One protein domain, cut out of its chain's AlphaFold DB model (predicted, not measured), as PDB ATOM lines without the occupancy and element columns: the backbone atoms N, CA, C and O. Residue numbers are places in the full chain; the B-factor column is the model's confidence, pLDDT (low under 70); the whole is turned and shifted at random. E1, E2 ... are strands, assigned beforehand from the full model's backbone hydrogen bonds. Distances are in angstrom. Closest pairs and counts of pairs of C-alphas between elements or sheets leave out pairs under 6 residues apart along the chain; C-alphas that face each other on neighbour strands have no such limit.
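AT A GLANCE: This is residues 162 to 288 of the 871 residues of the protein "EGF-like domain-containing protein" of Drosophila virilis (UniProt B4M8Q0). A long, thin rod is made of seven small two-stranded hairpins strung one after another in chain order, with no common core. The hairpin of E1 and E2 is at one end, that of E9 and E10 is nearest the middle, and beyond the hairpin of E13 and E14 the other end is made by residues 275 to 288, which hold no named element. The printed part has 127 residues, with no named helix and 14 named strands, E1 to E14 in order along the chain, in seven antiparallel sheets of two strands. The class is all strand, though under half of the residues, 59 of the 127, are in named elements. The whole is extended, with a radius of gyration of the C-alphas of 25.9 A and spans of 87 by 29 by 19 A.

IN THESE COORDINATES: E1, residues 162 to 165, is 9.3 A long and begins at C-alpha 162 at (26.893, -4.501, 47.899). E2 is residues 168 to 171 (10.4 A), E3 residues 175 to 178 (9.4 A) and E4 residues 183 to 186 (10.2 A). E5, residues 196 to 200, is 12.1 A long, and E6, residues 203 to 206, is 10.3 A long. E7 is residues 210 to 213, 9.3 A, and E8 is residues 216 to 219, 9.8 A. E9, residues 229 to 233, is 11.9 A long and ends at C-alpha 233 at (48.521, -21.092, 19.218). E10 is residues 236 to 239, 9.6 A, E11 is residues 243 to 246, 9.4 A, and E12 is residues 251 to 254, 10.0 A. E13, residues 264 to 268, is 12.2 A long, and E14, residues 271 to 274, is 10.2 A long and ends at C-alpha 274 at (61.730, -32.506, -10.733).

HOW THE PARTS SIT: E1 and E2 form an antiparallel hairpin, with N 162 and O 170 at 2.8 A. The closest C-alphas of E2 and E4 are those of Cys 171 and Cys 184, 5.6 A apart, while E1 is apart from E3 and E4. In the hairpin of E3 and E4, N 185 and O 176 are 2.8 A apart. The closest C-alphas of E4 and E5 are those of Pro 186 and Arg 200, 5.1 A apart. In the hairpin of E5 and E6, N 197 and O 205 are 2.8 A apart. The closest C-alphas of E6 and E8 are those of Cys 206 and Cys 217, at 5.5 A. The hairpin of E7 and E8 has N 211 and O 218 at 2.9 A. From E8 to E9 the closest C-alphas are those of Ser 219 and Gly 233, at 5.1 A. In the hairpin of E9 and E10, N 230 and O 238 are 2.9 A apart, and the closest C-alphas of E10 and E12 are those of Cys 239 and Cys 252, at 5.7 A. The hairpin of E11 and E12 has N 244 and O 253 at 2.8 A. The closest C-alphas of E12 and E13 are those of Pro 254 and Arg 268, at 5.1 A. In the hairpin of E13 and E14, N 273 and O 265 are 2.8 A apart.

THE WHOLE: The two C-alphas farthest apart are those of Pro 166 and Asn 281, 87.0 A, and the first and last printed C-alphas are 77.1 A apart. The printed part has no cut and no long link; the links E4 to E5, E8 to E9 and E12 to E13 are short, with 9 residues each, and the others are tight. The mean pLDDT of the printed part is 79.3; 15 residues are under 70, namely 209, 213 to 215, 222 to 224, 235 and 281 to 287.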
ATOM      1  N   ILE A 162      27.784  -4.916  46.799       87.56
ATOM      2  CA  ILE A 162      26.893  -4.501  47.899       87.56
ATOM      3  C   ILE A 162      27.305  -3.082  48.337       87.56
ATOM      4  O   ILE A 162      28.490  -2.837  48.566       87.56
ATOM      5  N   CYS A 163      26.359  -2.147  48.493       87.62
ATOM      6  CA  CYS A 163      26.639  -0.822  49.067       87.62
ATOM      7  C   CYS A 163      26.785  -0.951  50.598       87.62
ATOM      8  O   CYS A 163      25.865  -1.412  51.268       87.62
ATOM      9  N   VAL A 164      27.949  -0.595  51.159       87.38
ATOM     10  CA  VAL A 164      28.272  -0.789  52.596       87.38
ATOM     11  C   VAL A 164      28.431   0.514  53.383       87.38
ATOM     12  O   VAL A 164      28.465   0.501  54.610       87.38
ATOM     13  N   ALA A 165      28.556   1.637  52.685       83.62
ATOM     14  CA  ALA A 165      28.449   2.996  53.208       83.62
ATOM     15  C   ALA A 165      28.110   3.924  52.025       83.62
ATOM     16  O   ALA A 165      28.243   3.483  50.878       83.62
ATOM     17  N   PRO A 166      27.697   5.186  52.250       82.62
ATOM     18  CA  PRO A 166      27.323   6.077  51.160       82.62
ATOM     19  C   PRO A 166      28.446   6.195  50.124       82.62
ATOM     20  O   PRO A 166      29.592   6.486  50.471       82.62
ATOM     21  N   ASN A 167      28.118   5.927  48.859       80.75
ATOM     22  CA  ASN A 167      29.052   5.900  47.728       80.75
ATOM     23  C   ASN A 167      30.256   4.954  47.902       80.75
ATOM     24  O   ASN A 167      31.330   5.186  47.342       80.75
ATOM     25  N   LYS A 168      30.087   3.874  48.677       84.94
ATOM     26  CA  LYS A 168      31.123   2.874  48.939       84.94
ATOM     27  C   LYS A 168      30.584   1.455  48.770       84.94
ATOM     28  O   LYS A 168      29.934   0.903  49.657       84.94
ATOM     29  N   CYS A 169      30.957   0.846  47.654       86.12
ATOM     30  CA  CYS A 169      30.702  -0.556  47.364       86.12
ATOM     31  C   CYS A 169      31.742  -1.482  48.018       86.12
ATOM     32  O   CYS A 169      32.911  -1.124  48.175       86.12
ATOM     33  N   ALA A 170      31.314  -2.692  48.363       87.62
ATOM     34  CA  ALA A 170      32.159  -3.842  48.662       87.62
ATOM     35  C   ALA A 170      31.688  -5.047  47.835       87.62
ATOM     36  O   ALA A 170      30.530  -5.105  47.423       87.62
ATOM     37  N   CYS A 171      32.576  -6.006  47.591       90.94
ATOM     38  CA  CYS A 171      32.251  -7.212  46.836       90.94
ATOM     39  C   CYS A 171      31.789  -8.351  47.747       90.94
ATOM     40  O   CYS A 171      32.191  -8.433  48.910       90.94
ATOM     41  N   LYS A 172      30.951  -9.239  47.203       89.44
ATOM     42  CA  LYS A 172      30.572 -10.505  47.845       89.44
ATOM     43  C   LYS A 172      31.790 -11.422  48.004       89.44
ATOM     44  O   LYS A 172      32.785 -11.292  47.294       89.44
ATOM     45  N   GLU A 173      31.700 -12.361  48.941       90.00
ATOM     46  CA  GLU A 173      32.754 -13.347  49.188       90.00
ATOM     47  C   GLU A 173      33.106 -14.126  47.907       90.00
ATOM     48  O   GLU A 173      32.231 -14.461  47.108       90.00
ATOM     49  N   GLY A 174      34.404 -14.345  47.678       85.44
ATOM     50  CA  GLY A 174      34.923 -14.890  46.418       85.44
ATOM     51  C   GLY A 174      35.108 -13.870  45.283       85.44
ATOM     52  O   GLY A 174      35.541 -14.267  44.204       85.44
ATOM     53  N   TYR A 175      34.830 -12.574  45.492       89.81
ATOM     54  CA  TYR A 175      35.011 -11.519  44.485       89.81
ATOM     55  C   TYR A 175      35.875 -10.350  45.002       89.81
ATOM     56  O   TYR A 175      35.729  -9.915  46.142       89.81
ATOM     57  N   ASP A 176      36.734  -9.796  44.140       87.88
ATOM     58  CA  ASP A 176      37.550  -8.595  44.391       87.88
ATOM     59  C   ASP A 176      37.098  -7.414  43.506       87.88
ATOM     60  O   ASP A 176      36.674  -7.586  42.363       87.88
ATOM     61  N   TRP A 177      37.239  -6.185  44.009       82.94
ATOM     62  CA  TRP A 177      36.850  -4.962  43.292       82.94
ATOM     63  C   TRP A 177      37.844  -4.582  42.180       82.94
ATOM     64  O   TRP A 177      39.049  -4.474  42.421       82.94
ATOM     65  N   HIS A 178      37.349  -4.311  40.965       82.75
ATOM     66  CA  HIS A 178      38.194  -3.976  39.816       82.75
ATOM     67  C   HIS A 178      38.073  -2.508  39.370       82.75
ATOM     68  O   HIS A 178      37.221  -2.155  38.552       82.75
ATOM     69  N   ASN A 179      39.017  -1.673  39.823       75.25
ATOM     70  CA  ASN A 179      39.067  -0.216  39.599       75.25
ATOM     71  C   ASN A 179      38.869   0.278  38.149       75.25
ATOM     72  O   ASN A 179      38.500   1.430  37.978       75.25
ATOM     73  N   LYS A 180      39.153  -0.524  37.111       71.88
ATOM     74  CA  LYS A 180      38.979  -0.100  35.703       71.88
ATOM     75  C   LYS A 180      37.577  -0.331  35.137       71.88
ATOM     76  O   LYS A 180      37.271   0.205  34.080       71.88
ATOM     77  N   THR A 181      36.767  -1.174  35.773       71.56
ATOM     78  CA  THR A 181      35.421  -1.536  35.288       71.56
ATOM     79  C   THR A 181      34.346  -1.352  36.353       71.56
ATOM     80  O   THR A 181      33.255  -1.867  36.166       71.56
ATOM     81  N   HIS A 182      34.675  -0.677  37.466       73.94
ATOM     82  CA  HIS A 182      33.767  -0.327  38.569       73.94
ATOM     83  C   HIS A 182      32.847  -1.479  39.015       73.94
ATOM     84  O   HIS A 182      31.681  -1.285  39.329       73.94
ATOM     85  N   ASN A 183      33.383  -2.704  39.008       82.06
ATOM     86  CA  ASN A 183      32.610  -3.922  39.226       82.06
ATOM     87  C   ASN A 183      33.463  -4.990  39.926       82.06
ATOM     88  O   ASN A 183      34.699  -4.986  39.840       82.06
ATOM     89  N   CYS A 184      32.792  -5.917  40.597       88.31
ATOM     90  CA  CYS A 184      33.374  -7.045  41.305       88.31
ATOM     91  C   CYS A 184      33.721  -8.183  40.336       88.31
ATOM     92  O   CYS A 184      32.915  -8.577  39.497       88.31
ATOM     93  N   ARG A 185      34.937  -8.729  40.437       87.56
ATOM     94  CA  ARG A 185      35.411  -9.853  39.613       87.56
ATOM     95  C   ARG A 185      35.671 -11.086  40.472       87.56
ATOM     96  O   ARG A 185      36.170 -10.923  41.583       87.56
ATOM     97  N   PRO A 186      35.370 -12.297  39.975       89.56
ATOM     98  CA  PRO A 186      35.616 -13.526  40.715       89.56
ATOM     99  C   PRO A 186      37.111 -13.727  40.979       89.56
ATOM    100  O   PRO A 186      37.972 -13.277  40.215       89.56
ATOM    101  N   LYS A 187      37.397 -14.425  42.071       89.06
ATOM    102  CA  LYS A 187      38.730 -14.705  42.596       89.06
ATOM    103  C   LYS A 187      38.952 -16.216  42.585       89.06
ATOM    104  O   LYS A 187      38.078 -16.950  43.033       89.06
ATOM    105  N   CYS A 188      40.088 -16.670  42.062       88.75
ATOM    106  CA  CYS A 188      40.387 -18.094  41.903       88.75
ATOM    107  C   CYS A 188      41.710 -18.462  42.591       88.75
ATOM    108  O   CYS A 188      42.733 -17.815  42.343       88.75
ATOM    109  N   HIS A 189      41.682 -19.502  43.428       84.69
ATOM    110  CA  HIS A 189      42.829 -20.094  44.118       84.69
ATOM    111  C   HIS A 189      42.835 -21.627  43.909       84.69
ATOM    112  O   HIS A 189      41.914 -22.300  44.365       84.69
ATOM    113  N   PRO A 190      43.871 -22.215  43.277       79.88
ATOM    114  CA  PRO A 190      45.024 -21.551  42.668       79.88
ATOM    115  C   PRO A 190      44.621 -20.589  41.541       79.88
ATOM    116  O   PRO A 190      43.523 -20.659  40.992       79.88
ATOM    117  N   LEU A 191      45.527 -19.666  41.206       81.06
ATOM    118  CA  LEU A 191      45.329 -18.765  40.073       81.06
ATOM    119  C   LEU A 191      45.139 -19.579  38.789       81.06
ATOM    120  O   LEU A 191      45.901 -20.505  38.519       81.06
ATOM    121  N   CYS A 192      44.141 -19.191  37.996       84.69
ATOM    122  CA  CYS A 192      43.841 -19.822  36.718       84.69
ATOM    123  C   CYS A 192      45.073 -19.870  35.802       84.69
ATOM    124  O   CYS A 192      45.792 -18.877  35.657       84.69
ATOM    125  N   GLY A 193      45.309 -21.037  35.197       80.81
ATOM    126  CA  GLY A 193      46.474 -21.296  34.354       80.81
ATOM    127  C   GLY A 193      46.512 -20.454  33.071       80.81
ATOM    128  O   GLY A 193      45.526 -19.791  32.720       80.81
ATOM    129  N   PRO A 194      47.635 -20.484  32.328       79.75
ATOM    130  CA  PRO A 194      47.739 -19.791  31.048       79.75
ATOM    131  C   PRO A 194      46.594 -20.198  30.110       79.75
ATOM    132  O   PRO A 194      46.139 -21.339  30.109       79.75
ATOM    133  N   ASN A 195      46.125 -19.236  29.315       80.62
ATOM    134  CA  ASN A 195      44.999 -19.383  28.387       80.62
ATOM    135  C   ASN A 195      43.628 -19.693  29.028       80.62
ATOM    136  O   ASN A 195      42.684 -20.035  28.314       80.62
ATOM    137  N   SER A 196      43.477 -19.499  30.343       83.56
ATOM    138  CA  SER A 196      42.195 -19.597  31.055       83.56
ATOM    139  C   SER A 196      41.819 -18.300  31.782       83.56
ATOM    140  O   SER A 196      42.667 -17.456  32.072       83.56
ATOM    141  N   GLN A 197      40.527 -18.129  32.060       89.81
ATOM    142  CA  GLN A 197      39.952 -16.977  32.751       89.81
ATOM    143  C   GLN A 197      39.133 -17.444  33.963       89.81
ATOM    144  O   GLN A 197      38.346 -18.380  33.859       89.81
ATOM    145  N   CYS A 198      39.277 -16.760  35.101       90.19
ATOM    146  CA  CYS A 198      38.398 -16.935  36.262       90.19
ATOM    147  C   CYS A 198      37.005 -16.374  35.918       90.19
ATOM    148  O   CYS A 198      36.880 -15.176  35.641       90.19
ATOM    149  N   VAL A 199      35.979 -17.230  35.884       89.06
ATOM    150  CA  VAL A 199      34.598 -16.866  35.487       89.06
ATOM    151  C   VAL A 199      33.611 -16.888  36.654       89.06
ATOM    152  O   VAL A 199      32.629 -16.153  36.647       89.06
ATOM    153  N   ARG A 200      33.909 -17.673  37.691       85.75
ATOM    154  CA  ARG A 200      33.242 -17.704  39.002       85.75
ATOM    155  C   ARG A 200      34.313 -17.947  40.077       85.75
ATOM    156  O   ARG A 200      35.419 -18.336  39.705       85.75
ATOM    157  N   PRO A 201      34.032 -17.713  41.374       89.00
ATOM    158  CA  PRO A 201      34.997 -17.989  42.436       89.00
ATOM    159  C   PRO A 201      35.523 -19.421  42.335       89.00
ATOM    160  O   PRO A 201      34.728 -20.349  42.196       89.00
ATOM    161  N   ASP A 202      36.848 -19.558  42.316       85.88
ATOM    162  CA  ASP A 202      37.599 -20.811  42.141       85.88
ATOM    163  C   ASP A 202      37.219 -21.664  40.900       85.88
ATOM    164  O   ASP A 202      37.579 -22.836  40.811       85.88
ATOM    165  N   VAL A 203      36.556 -21.072  39.892       88.25
ATOM    166  CA  VAL A 203      36.217 -21.715  38.608       88.25
ATOM    167  C   VAL A 203      36.907 -21.001  37.448       88.25
ATOM    168  O   VAL A 203      36.544 -19.883  37.055       88.25
ATOM    169  N   CYS A 204      37.871 -21.697  36.855       88.12
ATOM    170  CA  CYS A 204      38.579 -21.292  35.647       88.12
ATOM    171  C   CYS A 204      37.917 -21.901  34.402       88.12
ATOM    172  O   CYS A 204      37.499 -23.054  34.423       88.12
ATOM    173  N   GLN A 205      37.856 -21.147  33.305       88.06
ATOM    174  CA  GLN A 205      37.380 -21.615  32.000       88.06
ATOM    175  C   GLN A 205      38.421 -21.291  30.924       88.06
ATOM    176  O   GLN A 205      38.972 -20.188  30.913       88.06
ATOM    177  N   CYS A 206      38.697 -22.222  30.006       88.44
ATOM    178  CA  CYS A 206      39.582 -21.953  28.872       88.44
ATOM    179  C   CYS A 206      39.032 -20.821  27.988       88.44
ATOM    180  O   CYS A 206      37.831 -20.739  27.722       88.44
ATOM    181  N   MET A 207      39.914 -19.933  27.525       82.25
ATOM    182  CA  MET A 207      39.538 -18.877  26.587       82.25
ATOM    183  C   MET A 207      39.180 -19.470  25.214       82.25
ATOM    184  O   MET A 207      39.660 -20.538  24.840       82.25
ATOM    185  N   ARG A 208      38.334 -18.778  24.437       79.06
ATOM    186  CA  ARG A 208      37.862 -19.267  23.124       79.06
ATOM    187  C   ARG A 208      39.038 -19.655  22.215       79.06
ATOM    188  O   ARG A 208      39.921 -18.836  21.978       79.06
ATOM    189  N   GLY A 209      39.004 -20.873  21.673       65.50
ATOM    190  CA  GLY A 209      40.086 -21.443  20.858       65.50
ATOM    191  C   GLY A 209      41.134 -22.234  21.650       65.50
ATOM    192  O   GLY A 209      42.096 -22.714  21.049       65.50
ATOM    193  N   TYR A 210      40.939 -22.400  22.960       77.44
ATOM    194  CA  TYR A 210      41.675 -23.336  23.802       77.44
ATOM    195  C   TYR A 210      40.730 -24.389  24.386       77.44
ATOM    196  O   TYR A 210      39.575 -24.095  24.692       77.44
ATOM    197  N   GLU A 211      41.242 -25.603  24.553       77.69
ATOM    198  CA  GLU A 211      40.519 -26.782  25.032       77.69
ATOM    199  C   GLU A 211      41.218 -27.347  26.276       77.69
ATOM    200  O   GLU A 211      42.444 -27.270  26.402       77.69
ATOM    201  N   GLU A 212      40.445 -27.863  27.231       72.94
ATOM    202  CA  GLU A 212      40.989 -28.352  28.496       72.94
ATOM    203  C   GLU A 212      41.574 -29.757  28.327       72.94
ATOM    204  O   GLU A 212      40.851 -30.729  28.121       72.94
ATOM    205  N   LEU A 213      42.898 -29.873  28.458       69.81
ATOM    206  CA  LEU A 213      43.601 -31.149  28.442       69.81
ATOM    207  C   LEU A 213      44.366 -31.309  29.759       69.81
ATOM    208  O   LEU A 213      45.301 -30.557  30.037       69.81
ATOM    209  N   ASN A 214      43.954 -32.274  30.586       66.50
ATOM    210  CA  ASN A 214      44.528 -32.546  31.912       66.50
ATOM    211  C   ASN A 214      44.583 -31.304  32.837       66.50
ATOM    212  O   ASN A 214      45.581 -31.082  33.520       66.50
ATOM    213  N   GLY A 215      43.534 -30.468  32.832       64.38
ATOM    214  CA  GLY A 215      43.475 -29.225  33.615       64.38
ATOM    215  C   GLY A 215      44.314 -28.064  33.060       64.38
ATOM    216  O   GLY A 215      44.479 -27.047  33.733       64.38
ATOM    217  N   ILE A 216      44.862 -28.194  31.844       70.12
ATOM    218  CA  ILE A 216      45.667 -27.165  31.170       70.12
ATOM    219  C   ILE A 216      45.035 -26.830  29.814       70.12
ATOM    220  O   ILE A 216      44.815 -27.707  28.978       70.12
ATOM    221  N   CYS A 217      44.777 -25.545  29.572       81.31
ATOM    222  CA  CYS A 217      44.146 -25.057  28.345       81.31
ATOM    223  C   CYS A 217      45.130 -25.043  27.160       81.31
ATOM    224  O   CYS A 217      45.929 -24.114  27.002       81.31
ATOM    225  N   HIS A 218      45.056 -26.073  26.318       73.31
ATOM    226  CA  HIS A 218      45.885 -26.254  25.124       73.31
ATOM    227  C   HIS A 218      45.242 -25.599  23.894       73.31
ATOM    228  O   HIS A 218      44.021 -25.500  23.799       73.31
ATOM    229  N   SER A 219      46.045 -25.111  22.945       73.44
ATOM    230  CA  SER A 219      45.527 -24.426  21.750       73.44
ATOM    231  C   SER A 219      44.870 -25.385  20.760       73.44
ATOM    232  O   SER A 219      45.463 -26.391  20.378       73.44
ATOM    233  N   MET A 220      43.683 -25.027  20.270       70.81
ATOM    234  CA  MET A 220      42.971 -25.814  19.266       70.81
ATOM    235  C   MET A 220      43.568 -25.606  17.863       70.81
ATOM    236  O   MET A 220      43.476 -24.523  17.269       70.81
ATOM    237  N   CYS A 221      44.114 -26.682  17.294       73.56
ATOM    238  CA  CYS A 221      44.466 -26.795  15.878       73.56
ATOM    239  C   CYS A 221      43.510 -27.802  15.199       73.56
ATOM    240  O   CYS A 221      43.808 -28.996  15.184       73.56
ATOM    241  N   PRO A 222      42.368 -27.366  14.618       64.81
ATOM    242  CA  PRO A 222      41.260 -28.246  14.201       64.81
ATOM    243  C   PRO A 222      41.557 -29.194  13.022       64.81
ATOM    244  O   PRO A 222      40.702 -29.991  12.644       64.81
ATOM    245  N   HIS A 223      42.753 -29.121  12.430       69.69
ATOM    246  CA  HIS A 223      43.240 -30.049  11.399       69.69
ATOM    247  C   HIS A 223      44.610 -30.663  11.768       69.69
ATOM    248  O   HIS A 223      45.256 -31.299  10.934       69.69
ATOM    249  N   GLY A 224      45.070 -30.462  13.010       69.19
ATOM    250  CA  GLY A 224      46.446 -30.731  13.432       69.19
ATOM    251  C   GLY A 224      47.477 -29.824  12.744       69.19
ATOM    252  O   GLY A 224      47.125 -28.858  12.071       69.19
ATOM    253  N   CYS A 225      48.759 -30.152  12.923       73.56
ATOM    254  CA  CYS A 225      49.899 -29.458  12.299       73.56
ATOM    255  C   CYS A 225      50.620 -30.310  11.232       73.56
ATOM    256  O   CYS A 225      51.491 -29.829  10.503       73.56
ATOM    257  N   GLY A 226      50.241 -31.588  11.111       74.75
ATOM    258  CA  GLY A 226      50.992 -32.608  10.382       74.75
ATOM    259  C   GLY A 226      52.099 -33.241  11.234       74.75
ATOM    260  O   GLY A 226      52.101 -33.121  12.451       74.75
ATOM    261  N   GLN A 227      53.025 -33.944  10.579       74.56
ATOM    262  CA  GLN A 227      54.134 -34.664  11.230       74.56
ATOM    263  C   GLN A 227      55.392 -33.811  11.480       74.56
ATOM    264  O   GLN A 227      56.343 -34.337  12.039       74.56
ATOM    265  N   HIS A 228      55.417 -32.553  11.023       80.88
ATOM    266  CA  HIS A 228      56.608 -31.685  11.041       80.88
ATOM    267  C   HIS A 228      56.321 -30.324  11.700       80.88
ATOM    268  O   HIS A 228      56.672 -29.268  11.166       80.88
ATOM    269  N   GLY A 229      55.558 -30.340  12.794       80.94
ATOM    270  CA  GLY A 229      55.187 -29.138  13.532       80.94
ATOM    271  C   GLY A 229      54.231 -29.403  14.692       80.94
ATOM    272  O   GLY A 229      53.524 -30.413  14.722       80.94
ATOM    273  N   ILE A 230      54.194 -28.465  15.636       81.56
ATOM    274  CA  ILE A 230      53.461 -28.541  16.906       81.56
ATOM    275  C   ILE A 230      52.505 -27.353  17.054       81.56
ATOM    276  O   ILE A 230      52.792 -26.252  16.592       81.56
ATOM    277  N   CYS A 231      51.346 -27.555  17.687       80.62
ATOM    278  CA  CYS A 231      50.356 -26.487  17.865       80.62
ATOM    279  C   CYS A 231      50.797 -25.559  19.008       80.62
ATOM    280  O   CYS A 231      50.823 -25.985  20.160       80.62
ATOM    281  N   VAL A 232      51.145 -24.307  18.688       77.81
ATOM    282  CA  VAL A 232      51.629 -23.298  19.659       77.81
ATOM    283  C   VAL A 232      50.649 -22.143  19.875       77.81
ATOM    284  O   VAL A 232      50.848 -21.306  20.752       77.81
ATOM    285  N   GLY A 233      49.584 -22.077  19.078       70.50
ATOM    286  CA  GLY A 233      48.521 -21.092  19.218       70.50
ATOM    287  C   GLY A 233      47.279 -21.480  18.424       70.50
ATOM    288  O   GLY A 233      47.281 -22.442  17.656       70.50
ATOM    289  N   ILE A 234      46.197 -20.720  18.596       72.06
ATOM    290  CA  ILE A 234      44.918 -20.964  17.911       72.06
ATOM    291  C   ILE A 234      45.159 -21.030  16.394       72.06
ATOM    292  O   ILE A 234      45.600 -20.047  15.794       72.06
ATOM    293  N   ARG A 235      44.887 -22.190  15.775       69.81
ATOM    294  CA  ARG A 235      45.146 -22.456  14.340       69.81
ATOM    295  C   ARG A 235      46.569 -22.076  13.879       69.81
ATOM    296  O   ARG A 235      46.751 -21.699  12.724       69.81
ATOM    297  N   THR A 236      47.554 -22.136  14.775       77.69
ATOM    298  CA  THR A 236      48.929 -21.679  14.538       77.69
ATOM    299  C   THR A 236      49.905 -22.747  15.003       77.69
ATOM    300  O   THR A 236      49.974 -23.061  16.192       77.69
ATOM    301  N   CYS A 237      50.663 -23.295  14.059       82.25
ATOM    302  CA  CYS A 237      51.687 -24.288  14.343       82.25
ATOM    303  C   CYS A 237      53.079 -23.676  14.226       82.25
ATOM    304  O   CYS A 237      53.345 -22.921  13.289       82.25
ATOM    305  N   ASP A 238      53.952 -24.041  15.157       85.88
ATOM    306  CA  ASP A 238      55.393 -23.945  14.957       85.88
ATOM    307  C   ASP A 238      55.840 -25.146  14.116       85.88
ATOM    308  O   ASP A 238      55.216 -26.211  14.172       85.88
ATOM    309  N   CYS A 239      56.871 -24.969  13.297       87.62
ATOM    310  CA  CYS A 239      57.278 -25.938  12.282       87.62
ATOM    311  C   CYS A 239      58.739 -26.345  12.472       87.62
ATOM    312  O   CYS A 239      59.589 -25.506  12.764       87.62
ATOM    313  N   ASP A 240      59.033 -27.627  12.248       85.50
ATOM    314  CA  ASP A 240      60.380 -28.170  12.442       85.50
ATOM    315  C   ASP A 240      61.428 -27.446  11.580       85.50
ATOM    316  O   ASP A 240      61.129 -26.889  10.520       85.50
ATOM    317  N   THR A 241      62.691 -27.480  12.006       80.50
ATOM    318  CA  THR A 241      63.783 -26.745  11.352       80.50
ATOM    319  C   THR A 241      63.896 -27.077   9.856       80.50
ATOM    320  O   THR A 241      64.196 -28.197   9.447       80.50
ATOM    321  N   GLY A 242      63.663 -26.068   9.009       74.56
ATOM    322  CA  GLY A 242      63.592 -26.246   7.554       74.56
ATOM    323  C   GLY A 242      62.180 -26.458   6.996       74.56
ATOM    324  O   GLY A 242      62.046 -26.810   5.824       74.56
ATOM    325  N   TYR A 243      61.136 -26.215   7.789       85.25
ATOM    326  CA  TYR A 243      59.747 -26.090   7.353       85.25
ATOM    327  C   TYR A 243      59.203 -24.684   7.679       85.25
ATOM    328  O   TYR A 243      59.716 -23.987   8.550       85.25
ATOM    329  N   GLU A 244      58.173 -24.248   6.955       85.25
ATOM    330  CA  GLU A 244      57.478 -22.970   7.133       85.25
ATOM    331  C   GLU A 244      55.952 -23.168   7.199       85.25
ATOM    332  O   GLU A 244      55.400 -24.101   6.607       85.25
ATOM    333  N   TRP A 245      55.258 -22.304   7.949       82.56
ATOM    334  CA  TRP A 245      53.820 -22.427   8.207       82.56
ATOM    335  C   TRP A 245      52.964 -21.878   7.056       82.56
ATOM    336  O   TRP A 245      52.863 -20.663   6.860       82.56
ATOM    337  N   ASP A 246      52.281 -22.765   6.327       81.25
ATOM    338  CA  ASP A 246      51.333 -22.363   5.289       81.25
ATOM    339  C   ASP A 246      49.944 -22.072   5.884       81.25
ATOM    340  O   ASP A 246      49.167 -22.976   6.201       81.25
ATOM    341  N   LYS A 247      49.615 -20.778   5.982       75.75
ATOM    342  CA  LYS A 247      48.328 -20.274   6.489       75.75
ATOM    343  C   LYS A 247      47.112 -20.669   5.635       75.75
ATOM    344  O   LYS A 247      46.001 -20.653   6.155       75.75
ATOM    345  N   LEU A 248      47.295 -20.990   4.350       74.75
ATOM    346  CA  LEU A 248      46.218 -21.394   3.434       74.75
ATOM    347  C   LEU A 248      45.936 -22.897   3.515       74.75
ATOM    348  O   LEU A 248      44.794 -23.309   3.330       74.75
ATOM    349  N   GLN A 249      46.959 -23.714   3.781       73.94
ATOM    350  CA  GLN A 249      46.824 -25.176   3.883       73.94
ATOM    351  C   GLN A 249      46.824 -25.716   5.318       73.94
ATOM    352  O   GLN A 249      46.666 -26.921   5.500       73.94
ATOM    353  N   ALA A 250      46.993 -24.845   6.320       71.56
ATOM    354  CA  ALA A 250      47.083 -25.191   7.740       71.56
ATOM    355  C   ALA A 250      48.089 -26.327   8.018       71.56
ATOM    356  O   ALA A 250      47.817 -27.248   8.789       71.56
ATOM    357  N   LYS A 251      49.252 -26.284   7.354       79.69
ATOM    358  CA  LYS A 251      50.276 -27.331   7.436       79.69
ATOM    359  C   LYS A 251      51.682 -26.768   7.243       79.69
ATOM    360  O   LYS A 251      51.899 -25.905   6.393       79.69
ATOM    361  N   CYS A 252      52.647 -27.320   7.972       84.56
ATOM    362  CA  CYS A 252      54.066 -27.056   7.752       84.56
ATOM    363  C   CYS A 252      54.534 -27.618   6.393       84.56
ATOM    364  O   CYS A 252      54.352 -28.805   6.097       84.56
ATOM    365  N   ARG A 253      55.131 -26.764   5.554       82.31
ATOM    366  CA  ARG A 253      55.688 -27.095   4.228       82.31
ATOM    367  C   ARG A 253      57.214 -26.967   4.240       82.31
ATOM    368  O   ARG A 253      57.714 -26.096   4.938       82.31
ATOM    369  N   PRO A 254      57.973 -27.790   3.497       83.25
ATOM    370  CA  PRO A 254      59.430 -27.702   3.507       83.25
ATOM    371  C   PRO A 254      59.915 -26.396   2.865       83.25
ATOM    372  O   PRO A 254      59.480 -26.025   1.774       83.25
ATOM    373  N   LYS A 255      60.852 -25.727   3.537       84.12
ATOM    374  CA  LYS A 255      61.550 -24.538   3.053       84.12
ATOM    375  C   LYS A 255      62.724 -24.968   2.166       84.12
ATOM    376  O   LYS A 255      63.479 -25.873   2.517       84.12
ATOM    377  N   CYS A 256      62.889 -24.314   1.019       83.56
ATOM    378  CA  CYS A 256      64.039 -24.509   0.135       83.56
ATOM    379  C   CYS A 256      64.707 -23.158  -0.159       83.56
ATOM    380  O   CYS A 256      64.104 -22.291  -0.799       83.56
ATOM    381  N   GLU A 257      65.952 -22.995   0.290       79.25
ATOM    382  CA  GLU A 257      66.820 -21.845   0.018       79.25
ATOM    383  C   GLU A 257      68.140 -22.322  -0.621       79.25
ATOM    384  O   GLU A 257      68.913 -23.021   0.034       79.25
ATOM    385  N   PRO A 258      68.433 -21.958  -1.887       76.12
ATOM    386  CA  PRO A 258      67.610 -21.160  -2.800       76.12
ATOM    387  C   PRO A 258      66.307 -21.866  -3.217       76.12
ATOM    388  O   PRO A 258      66.193 -23.090  -3.175       76.12
ATOM    389  N   ARG A 259      65.316 -21.074  -3.650       76.00
ATOM    390  CA  ARG A 259      64.027 -21.596  -4.129       76.00
ATOM    391  C   ARG A 259      64.223 -22.519  -5.332       76.00
ATOM    392  O   ARG A 259      64.937 -22.174  -6.273       76.00
ATOM    393  N   CYS A 260      63.517 -23.646  -5.317       81.44
ATOM    394  CA  CYS A 260      63.481 -24.605  -6.417       81.44
ATOM    395  C   CYS A 260      63.038 -23.943  -7.733       81.44
ATOM    396  O   CYS A 260      62.058 -23.195  -7.763       81.44
ATOM    397  N   GLY A 261      63.779 -24.200  -8.813       78.00
ATOM    398  CA  GLY A 261      63.556 -23.579 -10.114       78.00
ATOM    399  C   GLY A 261      62.409 -24.195 -10.913       78.00
ATOM    400  O   GLY A 261      61.676 -25.080 -10.460       78.00
ATOM    401  N   LEU A 262      62.249 -23.714 -12.147       73.50
ATOM    402  CA  LEU A 262      61.120 -24.077 -13.001       73.50
ATOM    403  C   LEU A 262      61.030 -25.600 -13.220       73.50
ATOM    404  O   LEU A 262      62.034 -26.270 -13.459       73.50
ATOM    405  N   HIS A 263      59.805 -26.122 -13.143       78.75
ATOM    406  CA  HIS A 263      59.475 -27.553 -13.220       78.75
ATOM    407  C   HIS A 263      60.069 -28.437 -12.105       78.75
ATOM    408  O   HIS A 263      60.175 -29.651 -12.284       78.75
ATOM    409  N   SER A 264      60.381 -27.859 -10.942       78.94
ATOM    410  CA  SER A 264      60.722 -28.592  -9.717       78.94
ATOM    411  C   SER A 264      59.881 -28.137  -8.518       78.94
ATOM    412  O   SER A 264      59.278 -27.063  -8.549       78.94
ATOM    413  N   TYR A 265      59.822 -28.959  -7.469       84.75
ATOM    414  CA  TYR A 265      59.147 -28.657  -6.205       84.75
ATOM    415  C   TYR A 265      60.020 -29.055  -5.002       84.75
ATOM    416  O   TYR A 265      60.890 -29.918  -5.122       84.75
ATOM    417  N   CYS A 266      59.807 -28.421  -3.844       84.81
ATOM    418  CA  CYS A 266      60.514 -28.745  -2.600       84.81
ATOM    419  C   CYS A 266      59.871 -29.997  -1.969       84.81
ATOM    420  O   CYS A 266      58.711 -29.954  -1.562       84.81
ATOM    421  N   ASP A 267      60.588 -31.126  -1.947       82.50
ATOM    422  CA  ASP A 267      60.078 -32.432  -1.470       82.50
ATOM    423  C   ASP A 267      60.341 -32.628   0.037       82.50
ATOM    424  O   ASP A 267      59.592 -33.312   0.729       82.50
ATOM    425  N   ARG A 268      61.411 -31.996   0.532       74.88
ATOM    426  CA  ARG A 268      61.873 -31.892   1.929       74.88
ATOM    427  C   ARG A 268      62.838 -30.698   2.025       74.88
ATOM    428  O   ARG A 268      63.219 -30.164   0.982       74.88
ATOM    429  N   SER A 269      63.213 -30.275   3.236       79.12
ATOM    430  CA  SER A 269      64.081 -29.100   3.465       79.12
ATOM    431  C   SER A 269      65.301 -29.072   2.527       79.12
ATOM    432  O   SER A 269      66.013 -30.070   2.404       79.12
ATOM    433  N   ASN A 270      65.499 -27.946   1.832       74.56
ATOM    434  CA  ASN A 270      66.569 -27.697   0.850       74.56
ATOM    435  C   ASN A 270      66.760 -28.776  -0.245       74.56
ATOM    436  O   ASN A 270      67.839 -28.893  -0.825       74.56
ATOM    437  N   HIS A 271      65.719 -29.548  -0.573       82.50
ATOM    438  CA  HIS A 271      65.791 -30.658  -1.523       82.50
ATOM    439  C   HIS A 271      64.722 -30.549  -2.622       82.50
ATOM    440  O   HIS A 271      63.574 -30.994  -2.478       82.50
ATOM    441  N   CYS A 272      65.136 -29.983  -3.753       84.25
ATOM    442  CA  CYS A 272      64.314 -29.819  -4.945       84.25
ATOM    443  C   CYS A 272      64.214 -31.116  -5.760       84.25
ATOM    444  O   CYS A 272      65.191 -31.842  -5.929       84.25
ATOM    445  N   LYS A 273      63.023 -31.396  -6.292       84.12
ATOM    446  CA  LYS A 273      62.702 -32.609  -7.049       84.12
ATOM    447  C   LYS A 273      61.939 -32.250  -8.315       84.12
ATOM    448  O   LYS A 273      61.004 -31.453  -8.273       84.12
ATOM    449  N   CYS A 274      62.345 -32.815  -9.448       85.56
ATOM    450  CA  CYS A 274      61.730 -32.506 -10.733       85.56
ATOM    451  C   CYS A 274      60.294 -33.042 -10.835       85.56
ATOM    452  O   CYS A 274      59.969 -34.132 -10.358       85.56
ATOM    453  N   ASN A 275      59.443 -32.292 -11.532       83.81
ATOM    454  CA  ASN A 275      58.120 -32.750 -11.940       83.81
ATOM    455  C   ASN A 275      58.239 -33.935 -12.915       83.81
ATOM    456  O   ASN A 275      59.189 -34.026 -13.694       83.81
ATOM    457  N   LYS A 276      57.247 -34.837 -12.909       80.06
ATOM    458  CA  LYS A 276      57.243 -36.045 -13.756       80.06
ATOM    459  C   LYS A 276      57.490 -35.693 -15.235       80.06
ATOM    460  O   LYS A 276      56.751 -34.906 -15.825       80.06
ATOM    461  N   GLY A 277      58.512 -36.306 -15.834       72.38
ATOM    462  CA  GLY A 277      58.903 -36.062 -17.227       72.38
ATOM    463  C   GLY A 277      59.821 -34.851 -17.448       72.38
ATOM    464  O   GLY A 277      59.869 -34.347 -18.569       72.38
ATOM    465  N   PHE A 278      60.519 -34.389 -16.406       77.38
ATOM    466  CA  PHE A 278      61.651 -33.458 -16.474       77.38
ATOM    467  C   PHE A 278      62.853 -34.079 -15.740       77.38
ATOM    468  O   PHE A 278      62.664 -34.776 -14.744       77.38
ATOM    469  N   MET A 279      64.070 -33.831 -16.228       71.31
ATOM    470  CA  MET A 279      65.330 -34.306 -15.638       71.31
ATOM    471  C   MET A 279      66.100 -33.133 -15.012       71.31
ATOM    472  O   MET A 279      66.007 -32.023 -15.542       71.31
ATOM    473  N   PRO A 280      66.856 -33.343 -13.917       73.31
ATOM    474  CA  PRO A 280      67.692 -32.301 -13.331       73.31
ATOM    475  C   PRO A 280      68.876 -31.978 -14.250       73.31
ATOM    476  O   PRO A 280      69.483 -32.880 -14.824       73.31
ATOM    477  N   ASN A 281      69.208 -30.694 -14.378       66.00
ATOM    478  CA  ASN A 281      70.324 -30.238 -15.217       66.00
ATOM    479  C   ASN A 281      71.676 -30.257 -14.478       66.00
ATOM    480  O   ASN A 281      72.719 -30.395 -15.108       66.00
ATOM    481  N   ASP A 282      71.645 -30.112 -13.149       64.50
ATOM    482  CA  ASP A 282      72.805 -29.846 -12.295       64.50
ATOM    483  C   ASP A 282      72.860 -30.813 -11.103       64.50
ATOM    484  O   ASP A 282      71.829 -31.322 -10.658       64.50
ATOM    485  N   LEU A 283      74.044 -30.975 -10.501       54.56
ATOM    486  CA  LEU A 283      74.290 -31.870  -9.355       54.56
ATOM    487  C   LEU A 283      73.418 -31.569  -8.111       54.56
ATOM    488  O   LEU A 283      73.202 -32.450  -7.285       54.56
ATOM    489  N   HIS A 284      72.874 -30.352  -7.991       55.75
ATOM    490  CA  HIS A 284      71.931 -29.950  -6.932       55.75
ATOM    491  C   HIS A 284      70.459 -29.844  -7.390       55.75
ATOM    492  O   HIS A 284      69.610 -29.415  -6.616       55.75
ATOM    493  N   SER A 285      70.117 -30.234  -8.626       60.06
ATOM    494  CA  SER A 285      68.727 -30.269  -9.135       60.06
ATOM    495  C   SER A 285      67.938 -28.943  -9.063       60.06
ATOM    496  O   SER A 285      66.707 -28.957  -9.072       60.06
ATOM    497  N   LEU A 286      68.617 -27.787  -9.028       63.28
ATOM    498  CA  LEU A 286      67.976 -26.459  -8.960       63.28
ATOM    499  C   LEU A 286      67.113 -26.138 -10.189       63.28
ATOM    500  O   LEU A 286      66.169 -25.358 -10.082       63.28
ATOM    501  N   SER A 287      67.441 -26.701 -11.353       64.75
ATOM    502  CA  SER A 287      66.688 -26.513 -12.591       64.75
ATOM    503  C   SER A 287      66.433 -27.854 -13.277       64.75
ATOM    504  O   SER A 287      67.317 -28.712 -13.326       64.75
ATOM    505  N   CYS A 288      65.216 -28.039 -13.799       75.31
ATOM    506  CA  CYS A 288      64.809 -29.270 -14.473       75.31
ATOM    507  C   CYS A 288      64.372 -28.975 -15.911       75.31
ATOM    508  O   CYS A 288      63.448 -28.190 -16.138       75.31
TER     509      CYS A 288